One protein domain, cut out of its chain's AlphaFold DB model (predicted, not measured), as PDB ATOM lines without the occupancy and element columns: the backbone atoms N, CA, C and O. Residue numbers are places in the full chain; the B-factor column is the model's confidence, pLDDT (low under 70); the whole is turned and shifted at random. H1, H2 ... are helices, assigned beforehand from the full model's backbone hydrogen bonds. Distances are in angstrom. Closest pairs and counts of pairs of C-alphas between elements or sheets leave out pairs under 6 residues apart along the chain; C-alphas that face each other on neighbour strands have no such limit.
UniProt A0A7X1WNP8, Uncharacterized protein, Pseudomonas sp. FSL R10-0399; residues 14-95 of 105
ATOM      1  N   VAL A  14     296.186 512.738 427.962       78.94
ATOM      2  CA  VAL A  14     296.598 511.363 427.655       78.94
ATOM      3  C   VAL A  14     298.120 511.281 427.561       78.94
ATOM      4  O   VAL A  14     298.736 510.426 428.201       78.94
ATOM      5  N   LEU A  15     298.753 512.228 426.862       77.94
ATOM      6  CA  LEU A  15     300.216 512.344 426.816       77.94
ATOM      7  C   LEU A  15     300.823 512.529 428.202       77.94
ATOM      8  O   LEU A  15     301.816 511.875 428.535       77.94
ATOM      9  N   GLY A  16     300.217 513.383 429.027       77.25
ATOM     10  CA  GLY A  16     300.671 513.615 430.392       77.25
ATOM     11  C   GLY A  16     300.576 512.370 431.279       77.25
ATOM     12  O   GLY A  16     301.470 512.140 432.096       77.25
ATOM     13  N   GLU A  17     299.509 511.580 431.161       81.56
ATOM     14  CA  GLU A  17     299.325 510.334 431.919       81.56
ATOM     15  C   GLU A  17     300.302 509.240 431.472       81.56
ATOM     16  O   GLU A  17     301.017 508.676 432.307       81.56
ATOM     17  N   VAL A  18     300.390 508.984 430.162       81.38
ATOM     18  CA  VAL A  18     301.279 507.958 429.597       81.38
ATOM     19  C   VAL A  18     302.741 508.297 429.891       81.38
ATOM     20  O   VAL A  18     303.478 507.444 430.388       81.38
ATOM     21  N   SER A  19     303.160 509.549 429.685       79.38
ATOM     22  CA  SER A  19     304.548 509.971 429.925       79.38
ATOM     23  C   SER A  19     304.958 509.809 431.388       79.38
ATOM     24  O   SER A  19     306.045 509.305 431.666       79.38
ATOM     25  N   ARG A  20     304.086 510.172 432.343       80.81
ATOM     26  CA  ARG A  20     304.354 509.988 433.782       80.81
ATOM     27  C   ARG A  20     304.486 508.515 434.152       80.81
ATOM     28  O   ARG A  20     305.394 508.153 434.899       80.81
ATOM     29  N   ALA A  21     303.605 507.667 433.625       81.25
ATOM     30  CA  ALA A  21     303.627 506.240 433.920       81.25
ATOM     31  C   ALA A  21     304.881 505.552 433.345       81.25
ATOM     32  O   ALA A  21     305.532 504.768 434.038       81.25
ATOM     33  N   VAL A  22     305.270 505.901 432.114       79.62
ATOM     34  CA  VAL A  22     306.492 505.393 431.473       79.62
ATOM     35  C   VAL A  22     307.749 505.910 432.174       79.62
ATOM     36  O   VAL A  22     308.665 505.131 432.426       79.62
ATOM     37  N   ALA A  23     307.796 507.193 432.545       79.31
ATOM     38  CA  ALA A  23     308.931 507.769 433.263       79.31
ATOM     39  C   ALA A  23     309.152 507.092 434.624       79.31
ATOM     40  O   ALA A  23     310.287 506.755 434.956       79.31
ATOM     41  N   ALA A  24     308.083 506.816 435.378       79.56
ATOM     42  CA  ALA A  24     308.176 506.089 436.644       79.56
ATOM     43  C   ALA A  24     308.739 504.668 436.456       79.56
ATOM     44  O   ALA A  24     309.586 504.231 437.234       79.56
ATOM     45  N   TYR A  25     308.312 503.962 435.403       78.75
ATOM     46  CA  TYR A  25     308.852 502.644 435.066       78.75
ATOM     47  C   TYR A  25     310.344 502.703 434.705       78.75
ATOM     48  O   TYR A  25     311.133 501.924 435.244       78.75
ATOM     49  N   LYS A  26     310.755 503.667 433.871       73.81
ATOM     50  CA  LYS A  26     312.171 503.885 433.529       73.81
ATOM     51  C   LYS A  26     313.020 504.213 434.754       73.81
ATOM     52  O   LYS A  26     314.104 503.662 434.915       73.81
ATOM     53  N   TRP A  27     312.519 505.069 435.642       73.00
ATOM     54  CA  TRP A  27     313.229 505.424 436.868       73.00
ATOM     55  C   TRP A  27     313.476 504.198 437.748       73.00
ATOM     56  O   TRP A  27     314.587 503.992 438.231       73.00
ATOM     57  N   MET A  28     312.478 503.316 437.857       72.12
ATOM     58  CA  MET A  28     312.622 502.055 438.581       72.12
ATOM     59  C   MET A  28     313.612 501.096 437.911       72.12
ATOM     60  O   MET A  28     314.348 500.423 438.628       72.12
ATOM     61  N   LEU A  29     313.692 501.032 436.575       69.00
ATOM     62  CA  LEU A  29     314.710 500.229 435.871       69.00
ATOM     63  C   LEU A  29     316.139 500.688 436.199       69.00
ATOM     64  O   LEU A  29     317.013 499.856 436.455       69.00
ATOM     65  N   VAL A  30     316.359 502.006 436.249       68.88
ATOM     66  CA  VAL A  30     317.650 502.604 436.626       68.88
ATOM     67  C   VAL A  30     317.961 502.337 438.103       68.88
ATOM     68  O   VAL A  30     319.049 501.871 438.436       68.88
ATOM     69  N   GLU A  31     316.997 502.568 438.996       67.00
ATOM     70  CA  GLU A  31     317.179 502.456 440.450       67.00
ATOM     71  C   GLU A  31     317.371 501.009 440.936       67.00
ATOM     72  O   GLU A  31     318.110 500.730 441.892       67.00
ATOM     73  N   THR A  32     316.733 500.060 440.256       60.75
ATOM     74  CA  THR A  32     316.938 498.629 440.502       60.75
ATOM     75  C   THR A  32     318.261 498.127 439.937       60.75
ATOM     76  O   THR A  32     318.702 497.057 440.344       60.75
ATOM     77  N   ASN A  33     318.932 498.886 439.057       64.12
ATOM     78  CA  ASN A  33     320.063 498.406 438.266       64.12
ATOM     79  C   ASN A  33     319.742 497.025 437.664       64.12
ATOM     80  O   ASN A  33     320.527 496.085 437.789       64.12
ATOM     81  N   HIS A  34     318.545 496.875 437.081       53.53
ATOM     82  CA  HIS A  34     317.995 495.576 436.675       53.53
ATOM     83  C   HIS A  34     318.894 494.837 435.661       53.53
ATOM     84  O   HIS A  34     318.953 493.605 435.632       53.53
ATOM     85  N   ALA A  35     319.640 495.587 434.843       54.31
ATOM     86  CA  ALA A  35     320.633 495.063 433.906       54.31
ATOM     87  C   ALA A  35     321.982 494.694 434.563       54.31
ATOM     88  O   ALA A  35     322.795 493.987 433.967       54.31
ATOM     89  N   GLY A  36     322.236 495.140 435.792       56.81
ATOM     90  CA  GLY A  36     323.488 494.923 436.502       56.81
ATOM     91  C   GLY A  36     323.572 493.557 437.180       56.81
ATOM     92  O   GLY A  36     322.675 493.129 437.908       56.81
ATOM     93  N   LEU A  37     324.732 492.906 437.039       54.81
ATOM     94  CA  LEU A  37     325.078 491.653 437.724       54.81
ATOM     95  C   LEU A  37     324.857 491.738 439.251       54.81
ATOM     96  O   LEU A  37     324.470 490.758 439.879       54.81
ATOM     97  N   ARG A  38     325.039 492.931 439.842       57.31
ATOM     98  CA  ARG A  38     324.826 493.203 441.275       57.31
ATOM     99  C   ARG A  38     323.377 493.009 441.722       57.31
ATOM    100  O   ARG A  38     323.171 492.458 442.797       57.31
ATOM    101  N   HIS A  39     322.393 493.423 440.922       58.47
ATOM    102  CA  HIS A  39     320.982 493.229 441.261       58.47
ATOM    103  C   HIS A  39     320.613 491.746 441.207       58.47
ATOM    104  O   HIS A  39     320.025 491.226 442.147       58.47
ATOM    105  N   ARG A  40     321.070 491.033 440.167       58.09
ATOM    106  CA  ARG A  40     320.852 489.583 440.032       58.09
ATOM    107  C   ARG A  40     321.471 488.789 441.180       58.09
ATOM    108  O   ARG A  40     320.818 487.909 441.726       58.09
ATOM    109  N   ILE A  41     322.700 489.124 441.576       58.34
ATOM    110  CA  ILE A  41     323.370 488.493 442.720       58.34
ATOM    111  C   ILE A  41     322.626 488.826 444.022       58.34
ATOM    112  O   ILE A  41     322.356 487.931 444.815       58.34
ATOM    113  N   ALA A  42     322.222 490.081 444.231       55.44
ATOM    114  CA  ALA A  42     321.491 490.479 445.432       55.44
ATOM    115  C   ALA A  42     320.101 489.816 445.537       55.44
ATOM    116  O   ALA A  42     319.733 489.353 446.618       55.44
ATOM    117  N   CYS A  43     319.352 489.698 444.434       56.12
ATOM    118  CA  CYS A  43     318.094 488.944 444.400       56.12
ATOM    119  C   CYS A  43     318.323 487.443 444.628       56.12
ATOM    120  O   CYS A  43     317.549 486.817 445.351       56.12
ATOM    121  N   TRP A  44     319.410 486.868 444.096       55.41
ATOM    122  CA  TRP A  44     319.762 485.464 444.332       55.41
ATOM    123  C   TRP A  44     320.051 485.175 445.813       55.41
ATOM    124  O   TRP A  44     319.579 484.173 446.347       55.41
ATOM    125  N   PHE A  45     320.711 486.103 446.512       62.78
ATOM    126  CA  PHE A  45     320.902 486.055 447.969       62.78
ATOM    127  C   PHE A  45     319.676 486.510 448.781       62.78
ATOM    128  O   PHE A  45     319.758 486.628 450.003       62.78
ATOM    129  N   ARG A  46     318.528 486.753 448.130       59.69
ATOM    130  CA  ARG A  46     317.275 487.222 448.747       59.69
ATOM    131  C   ARG A  46     317.469 488.462 449.625       59.69
ATOM    132  O   ARG A  46     316.808 488.601 450.653       59.69
ATOM    133  N   HIS A  47     318.360 489.374 449.228       61.69
ATOM    134  CA  HIS A  47     318.541 490.622 449.961       61.69
ATOM    135  C   HIS A  47     317.205 491.387 449.988       61.69
ATOM    136  O   HIS A  47     316.646 491.668 448.922       61.69
ATOM    137  N   PRO A  48     316.689 491.759 451.173       64.62
ATOM    138  CA  PRO A  48     315.362 492.360 451.307       64.62
ATOM    139  C   PRO A  48     315.236 493.686 450.547       64.62
ATOM    140  O   PRO A  48     314.176 493.997 450.012       64.62
ATOM    141  N   GLU A  49     316.331 494.437 450.413       66.06
ATOM    142  CA  GLU A  49     316.372 495.661 449.608       66.06
ATOM    143  C   GLU A  49     316.255 495.393 448.103       66.06
ATOM    144  O   GLU A  49     315.571 496.135 447.401       66.06
ATOM    145  N   ALA A  50     316.890 494.330 447.599       60.44
ATOM    146  CA  ALA A  50     316.836 493.962 446.186       60.44
ATOM    147  C   ALA A  50     315.440 493.449 445.803       60.44
ATOM    148  O   ALA A  50     314.875 493.908 444.812       60.44
ATOM    149  N   LEU A  51     314.838 492.614 446.658       64.81
ATOM    150  CA  LEU A  51     313.461 492.134 446.499       64.81
ATOM    151  C   LEU A  51     312.435 493.271 446.633       64.81
ATOM    152  O   LEU A  51     311.464 493.329 445.882       64.81
ATOM    153  N   GLY A  52     312.656 494.217 447.553       69.62
ATOM    154  CA  GLY A  52     311.806 495.402 447.698       69.62
ATOM    155  C   GLY A  52     311.853 496.318 446.471       69.62
ATOM    156  O   GLY A  52     310.825 496.851 446.051       69.62
ATOM    157  N   ARG A  53     313.031 496.476 445.858       68.81
ATOM    158  CA  ARG A  53     313.205 497.211 444.597       68.81
ATOM    159  C   ARG A  53     312.553 496.484 443.417       68.81
ATOM    160  O   ARG A  53     311.873 497.126 442.623       68.81
ATOM    161  N   GLU A  54     312.683 495.162 443.344       69.19
ATOM    162  CA  GLU A  54     312.019 494.331 442.330       69.19
ATOM    163  C   GLU A  54     310.485 494.423 442.433       69.19
ATOM    164  O   GLU A  54     309.803 494.635 441.431       69.19
ATOM    165  N   GLY A  55     309.930 494.406 443.650       73.44
ATOM    166  CA  GLY A  55     308.498 494.626 443.879       73.44
ATOM    167  C   GLY A  55     308.007 495.999 443.404       73.44
ATOM    168  O   GLY A  55     306.953 496.098 442.771       73.44
ATOM    169  N   LYS A  56     308.786 497.066 443.637       77.62
ATOM    170  CA  LYS A  56     308.475 498.415 443.127       77.62
ATOM    171  C   LYS A  56     308.534 498.486 441.602       77.62
ATOM    172  O   LYS A  56     307.682 499.135 440.997       77.62
ATOM    173  N   LEU A  57     309.488 497.792 440.978       77.44
ATOM    174  CA  LEU A  57     309.578 497.693 439.521       77.44
ATOM    175  C   LEU A  57     308.356 496.984 438.929       77.44
ATOM    176  O   LEU A  57     307.787 497.466 437.951       77.44
ATOM    177  N   ILE A  58     307.916 495.879 439.540       79.69
ATOM    178  CA  ILE A  58     306.706 495.152 439.130       79.69
ATOM    179  C   ILE A  58     305.468 496.046 439.267       79.69
ATOM    180  O   ILE A  58     304.674 496.132 438.331       79.69
ATOM    181  N   ALA A  59     305.320 496.759 440.386       79.44
ATOM    182  CA  ALA A  59     304.201 497.676 440.599       79.44
ATOM    183  C   ALA A  59     304.197 498.831 439.579       79.44
ATOM    184  O   ALA A  59     303.156 499.152 439.001       79.44
ATOM    185  N   ALA A  60     305.364 499.422 439.297       78.69
ATOM    186  CA  ALA A  60     305.505 500.460 438.278       78.69
ATOM    187  C   ALA A  60     305.174 499.929 436.876       78.69
ATOM    188  O   ALA A  60     304.479 500.603 436.115       78.69
ATOM    189  N   LYS A  61     305.595 498.696 436.560       81.12
ATOM    190  CA  LYS A  61     305.257 498.012 435.307       81.12
ATOM    191  C   LYS A  61     303.748 497.810 435.162       81.12
ATOM    192  O   LYS A  61     303.189 498.166 434.128       81.12
ATOM    193  N   GLN A  62     303.081 497.291 436.191       83.50
ATOM    194  CA  GLN A  62     301.627 497.088 436.190       83.50
ATOM    195  C   GLN A  62     300.865 498.410 436.044       83.50
ATOM    196  O   GLN A  62     299.894 498.486 435.293       83.50
ATOM    197  N   ASN A  63     301.320 499.470 436.719       83.38
ATOM    198  CA  ASN A  63     300.716 500.792 436.593       83.38
ATOM    199  C   ASN A  63     300.879 501.361 435.173       83.38
ATOM    200  O   ASN A  63     299.907 501.835 434.590       83.38
ATOM    201  N   ALA A  64     302.075 501.250 434.586       80.12
ATOM    202  CA  ALA A  64     302.321 501.653 433.202       80.12
ATOM    203  C   ALA A  64     301.428 500.881 432.223       80.12
ATOM    204  O   ALA A  64     300.765 501.490 431.389       80.12
ATOM    205  N   GLN A  65     301.321 499.561 432.381       83.69
ATOM    206  CA  GLN A  65     300.439 498.728 431.561       83.69
ATOM    207  C   GLN A  65     298.967 499.127 431.686       83.69
ATOM    208  O   GLN A  65     298.265 499.197 430.681       83.69
ATOM    209  N   LYS A  66     298.492 499.416 432.902       85.69
ATOM    210  CA  LYS A  66     297.108 499.846 433.134       85.69
ATOM    211  C   LYS A  66     296.789 501.161 432.421       85.69
ATOM    212  O   LYS A  66     295.708 501.290 431.858       85.69
ATOM    213  N   VAL A  67     297.719 502.116 432.442       83.94
ATOM    214  CA  VAL A  67     297.563 503.415 431.769       83.94
ATOM    215  C   VAL A  67     297.628 503.256 430.249       83.94
ATOM    216  O   VAL A  67     296.766 503.778 429.554       83.94
ATOM    217  N   ILE A  68     298.588 502.486 429.732       82.69
ATOM    218  CA  ILE A  68     298.749 502.248 428.287       82.69
ATOM    219  C   ILE A  68     297.528 501.522 427.704       82.69
ATOM    220  O   ILE A  68     297.052 501.877 426.631       82.69
ATOM    221  N   ASN A  69     296.982 500.540 428.426       83.31
ATOM    222  CA  ASN A  69     295.819 499.764 427.989       83.31
ATOM    223  C   ASN A  69     294.470 500.430 428.316       83.31
ATOM    224  O   ASN A  69     293.426 499.812 428.117       83.31
ATOM    225  N   ARG A  70     294.465 501.669 428.826       83.31
ATOM    226  CA  ARG A  70     293.238 502.375 429.219       83.31
ATOM    227  C   ARG A  70     292.360 502.735 428.021       83.31
ATOM    228  O   ARG A  70     291.138 502.680 428.133       83.31
ATOM    229  N   SER A  71     292.968 503.110 426.896       83.62
ATOM    230  CA  SER A  71     292.260 503.379 425.642       83.62
ATOM    231  C   SER A  71     293.191 503.255 424.424       83.62
ATOM    232  O   SER A  71     294.417 503.280 424.586       83.62
ATOM    233  N   PRO A  72     292.644 503.148 423.198       82.00
ATOM    234  CA  PRO A  72     293.439 503.157 421.969       82.00
ATOM    235  C   PRO A  72     294.328 504.400 421.832       82.00
ATOM    236  O   PRO A  72     295.457 504.293 421.360       82.00
ATOM    237  N   GLU A  73     293.869 505.562 422.304       84.06
ATOM    238  CA  GLU A  73     294.642 506.810 422.297       84.06
ATOM    239  C   GLU A  73     295.866 506.723 423.219       84.06
ATOM    240  O   GLU A  73     296.959 507.123 422.826       84.06
ATOM    241  N   HIS A  74     295.724 506.137 424.415       83.81
ATOM    242  CA  HIS A  74     296.851 505.936 425.339       83.81
ATOM    243  C   HIS A  74     297.917 505.023 424.729       83.81
ATOM    244  O   HIS A  74     299.119 505.250 424.891       83.81
ATOM    245  N   ARG A  75     297.471 504.007 423.988       82.62
ATOM    246  CA  ARG A  75     298.348 503.081 423.280       82.62
ATOM    247  C   ARG A  75     299.064 503.748 422.106       82.62
ATOM    248  O   ARG A  75     300.274 503.599 421.993       82.62
ATOM    249  N   ALA A  76     298.356 504.534 421.297       83.31
ATOM    250  CA  ALA A  76     298.948 505.282 420.187       83.31
ATOM    251  C   ALA A  76     299.988 506.304 420.674       83.31
ATOM    252  O   ALA A  76     301.072 506.427 420.103       83.31
ATOM    253  N   VAL A  77     299.697 506.996 421.777       84.75
ATOM    254  CA  VAL A  77     300.638 507.921 422.419       84.75
ATOM    255  C   VAL A  77     301.868 507.185 422.948       84.75
ATOM    256  O   VAL A  77     302.991 507.649 422.762       84.75
ATOM    257  N   PHE A  78     301.686 506.016 423.565       82.94
ATOM    258  CA  PHE A  78     302.799 505.180 423.999       82.94
ATOM    259  C   PHE A  78     303.672 504.719 422.823       82.94
ATOM    260  O   PHE A  78     304.894 504.837 422.879       82.94
ATOM    261  N   GLU A  79     303.063 504.232 421.744       81.62
ATOM    262  CA  GLU A  79     303.775 503.787 420.543       81.62
ATOM    263  C   GLU A  79     304.546 504.941 419.878       81.62
ATOM    264  O   GLU A  79     305.692 504.754 419.473       81.62
ATOM    265  N   SER A  80     303.977 506.152 419.862       82.31
ATOM    266  CA  SER A  80     304.654 507.384 419.426       82.31
ATOM    267  C   SER A  80     305.857 507.745 420.315       82.31
ATOM    268  O   SER A  80     306.939 508.070 419.826       82.31
ATOM    269  N   LEU A  81     305.719 507.613 421.639       79.06
ATOM    270  CA  LEU A  81     306.816 507.845 422.587       79.06
ATOM    271  C   LEU A  81     307.951 506.821 422.458       79.06
ATOM    272  O   LEU A  81     309.103 507.142 422.755       79.06
ATOM    273  N   VAL A  82     307.642 505.583 422.070       76.38
ATOM    274  CA  VAL A  82     308.658 504.551 421.827       76.38
ATOM    275  C   VAL A  82     309.340 504.772 420.482       76.38
ATOM    276  O   VAL A  82     310.567 504.722 420.423       76.38
ATOM    277  N   SER A  83     308.582 505.065 419.423       75.00
ATOM    278  CA  SER A  83     309.134 505.295 418.082       75.00
ATOM    279  C   SER A  83     310.009 506.550 418.003       75.00
ATOM    280  O   SER A  83     310.957 506.580 417.223       75.00
ATOM    281  N   GLY A  84     309.757 507.545 418.860       73.31
ATOM    282  CA  GLY A  84     310.598 508.734 419.006       73.31
ATOM    283  C   GLY A  84     311.931 508.510 419.735       73.31
ATOM    284  O   GLY A  84     312.743 509.433 419.799       73.31
ATOM    285  N   GLN A  85     312.185 507.327 420.307       68.69
ATOM    286  CA  GLN A  85     313.449 507.039 420.993       68.69
ATOM    287  C   GLN A  85     314.529 506.555 420.018       68.69
ATOM    288  O   GLN A  85     314.209 505.847 419.061       68.69
ATOM    289  N   PRO A  86     315.816 506.860 420.266       71.75
ATOM    290  CA  PRO A  86     316.916 506.283 419.501       71.75
ATOM    291  C   PRO A  86     316.875 504.754 419.545       71.75
ATOM    292  O   PRO A  86     316.575 504.165 420.582       71.75
ATOM    293  N   GLU A  87     317.226 504.102 418.440       66.06
ATOM    294  CA  GLU A  87     317.143 502.642 418.297       66.06
ATOM    295  C   GLU A  87     317.943 501.880 419.375       66.06
ATOM    296  O   GLU A  87     317.531 500.816 419.836       66.06
ATOM    297  N   SER A  88     319.063 502.451 419.836       60.62
ATOM    298  CA  SER A  88     319.849 501.925 420.960       60.62
ATOM    299  C   SER A  88     319.044 501.882 422.263       60.62
ATOM    300  O   SER A  88     319.017 500.856 422.938       60.62
ATOM    301  N   VAL A  89     318.324 502.963 422.570       62.28
ATOM    302  CA  VAL A  89     317.468 503.091 423.758       62.28
ATOM    303  C   VAL A  89     316.253 502.170 423.648       62.28
ATOM    304  O   VAL A  89     315.857 501.551 424.633       62.28
ATOM    305  N   GLN A  90     315.693 502.001 422.445       63.41
ATOM    306  CA  GLN A  90     314.591 501.061 422.220       63.41
ATOM    307  C   GLN A  90     314.991 499.610 422.542       63.41
ATOM    308  O   GLN A  90     314.190 498.874 423.126       63.41
ATOM    309  N   ARG A  91     316.224 499.199 422.202       60.69
ATOM    310  CA  ARG A  91     316.742 497.856 422.522       60.69
ATOM    311  C   ARG A  91     317.038 497.670 424.007       60.69
ATOM    312  O   ARG A  91     316.756 496.597 424.532       60.69
ATOM    313  N   GLU A  92     317.610 498.677 424.662       59.69
ATOM    314  CA  GLU A  92     318.003 498.589 426.074       59.69
ATOM    315  C   GLU A  92     316.802 498.641 427.022       59.69
ATOM    316  O   GLU A  92     316.695 497.806 427.921       59.69
ATOM    317  N   ASP A  93     315.864 499.564 426.794       64.25
ATOM    318  CA  ASP A  93     314.719 499.735 427.689       64.25
ATOM    319  C   ASP A  93     313.619 498.685 427.447       64.25
ATOM    320  O   ASP A  93     312.785 498.458 428.326       64.25
ATOM    321  N   ASN A  94     313.582 498.058 426.258       68.62
ATOM    322  CA  ASN A  94     312.559 497.094 425.822       68.62
ATOM    323  C   ASN A  94     311.134 497.503 426.255       68.62
ATOM    324  O   ASN A  94     310.344 496.695 426.756       68.62
ATOM    325  N   LEU A  95     310.799 498.789 426.100       69.88
ATOM    326  CA  LEU A  95     309.524 499.348 426.568       69.88
ATOM    327  C   LEU A  95     308.333 498.700 425.869       69.88
ATOM    328  O   LEU A  95     307.257 498.622 426.448       69.88
TER     329      LEU A  95
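Overview. This is residues 14 to 95 of the 105 residues of an uncharacterized protein of Pseudomonas sp. FSL R10-0399 (UniProt A0A7X1WNP8). Two long helices, H1 and H3, lie side by side, with short H2 at one end and H4 slanting off the other; past H4 the fold turns back to small H5, loosely set near H1. You see 82 printed residues with five named helices, H1 to H5 in order, all helix. The whole is only just compact, close to loose: radius of gyration of the C-alphas 14.0 A, spans 42 by 26 by 14 A.

Along the chain. Find C-alpha 14 at (296.598, 511.363, 427.655); from there H1, residues 14 to 32, runs 27.2 A. Then come H2, 37 to 44, 10.5 A; H3, 48 to 68, 30.1 A; H4, 72 to 83, 16.3 A; and H5, 87 to 93, 10.1 A, ending at (314.719, 499.735, 427.689).

Arrangement. Start at H3, the hub: it touches H1 at a shallow tilt of 18 degrees, opposite ways, closest C-alphas Ala 21 and Ala 64, 4.8 A. Every O i to N i+4 pair in H1 to H5 is within hydrogen-bond range. H3 and H5 are apart.

Size, cuts and confidence. The printed part has no cut, and its four links are tight. Confidence is under 70 at residues 29 to 54, 85 and 87 to 95.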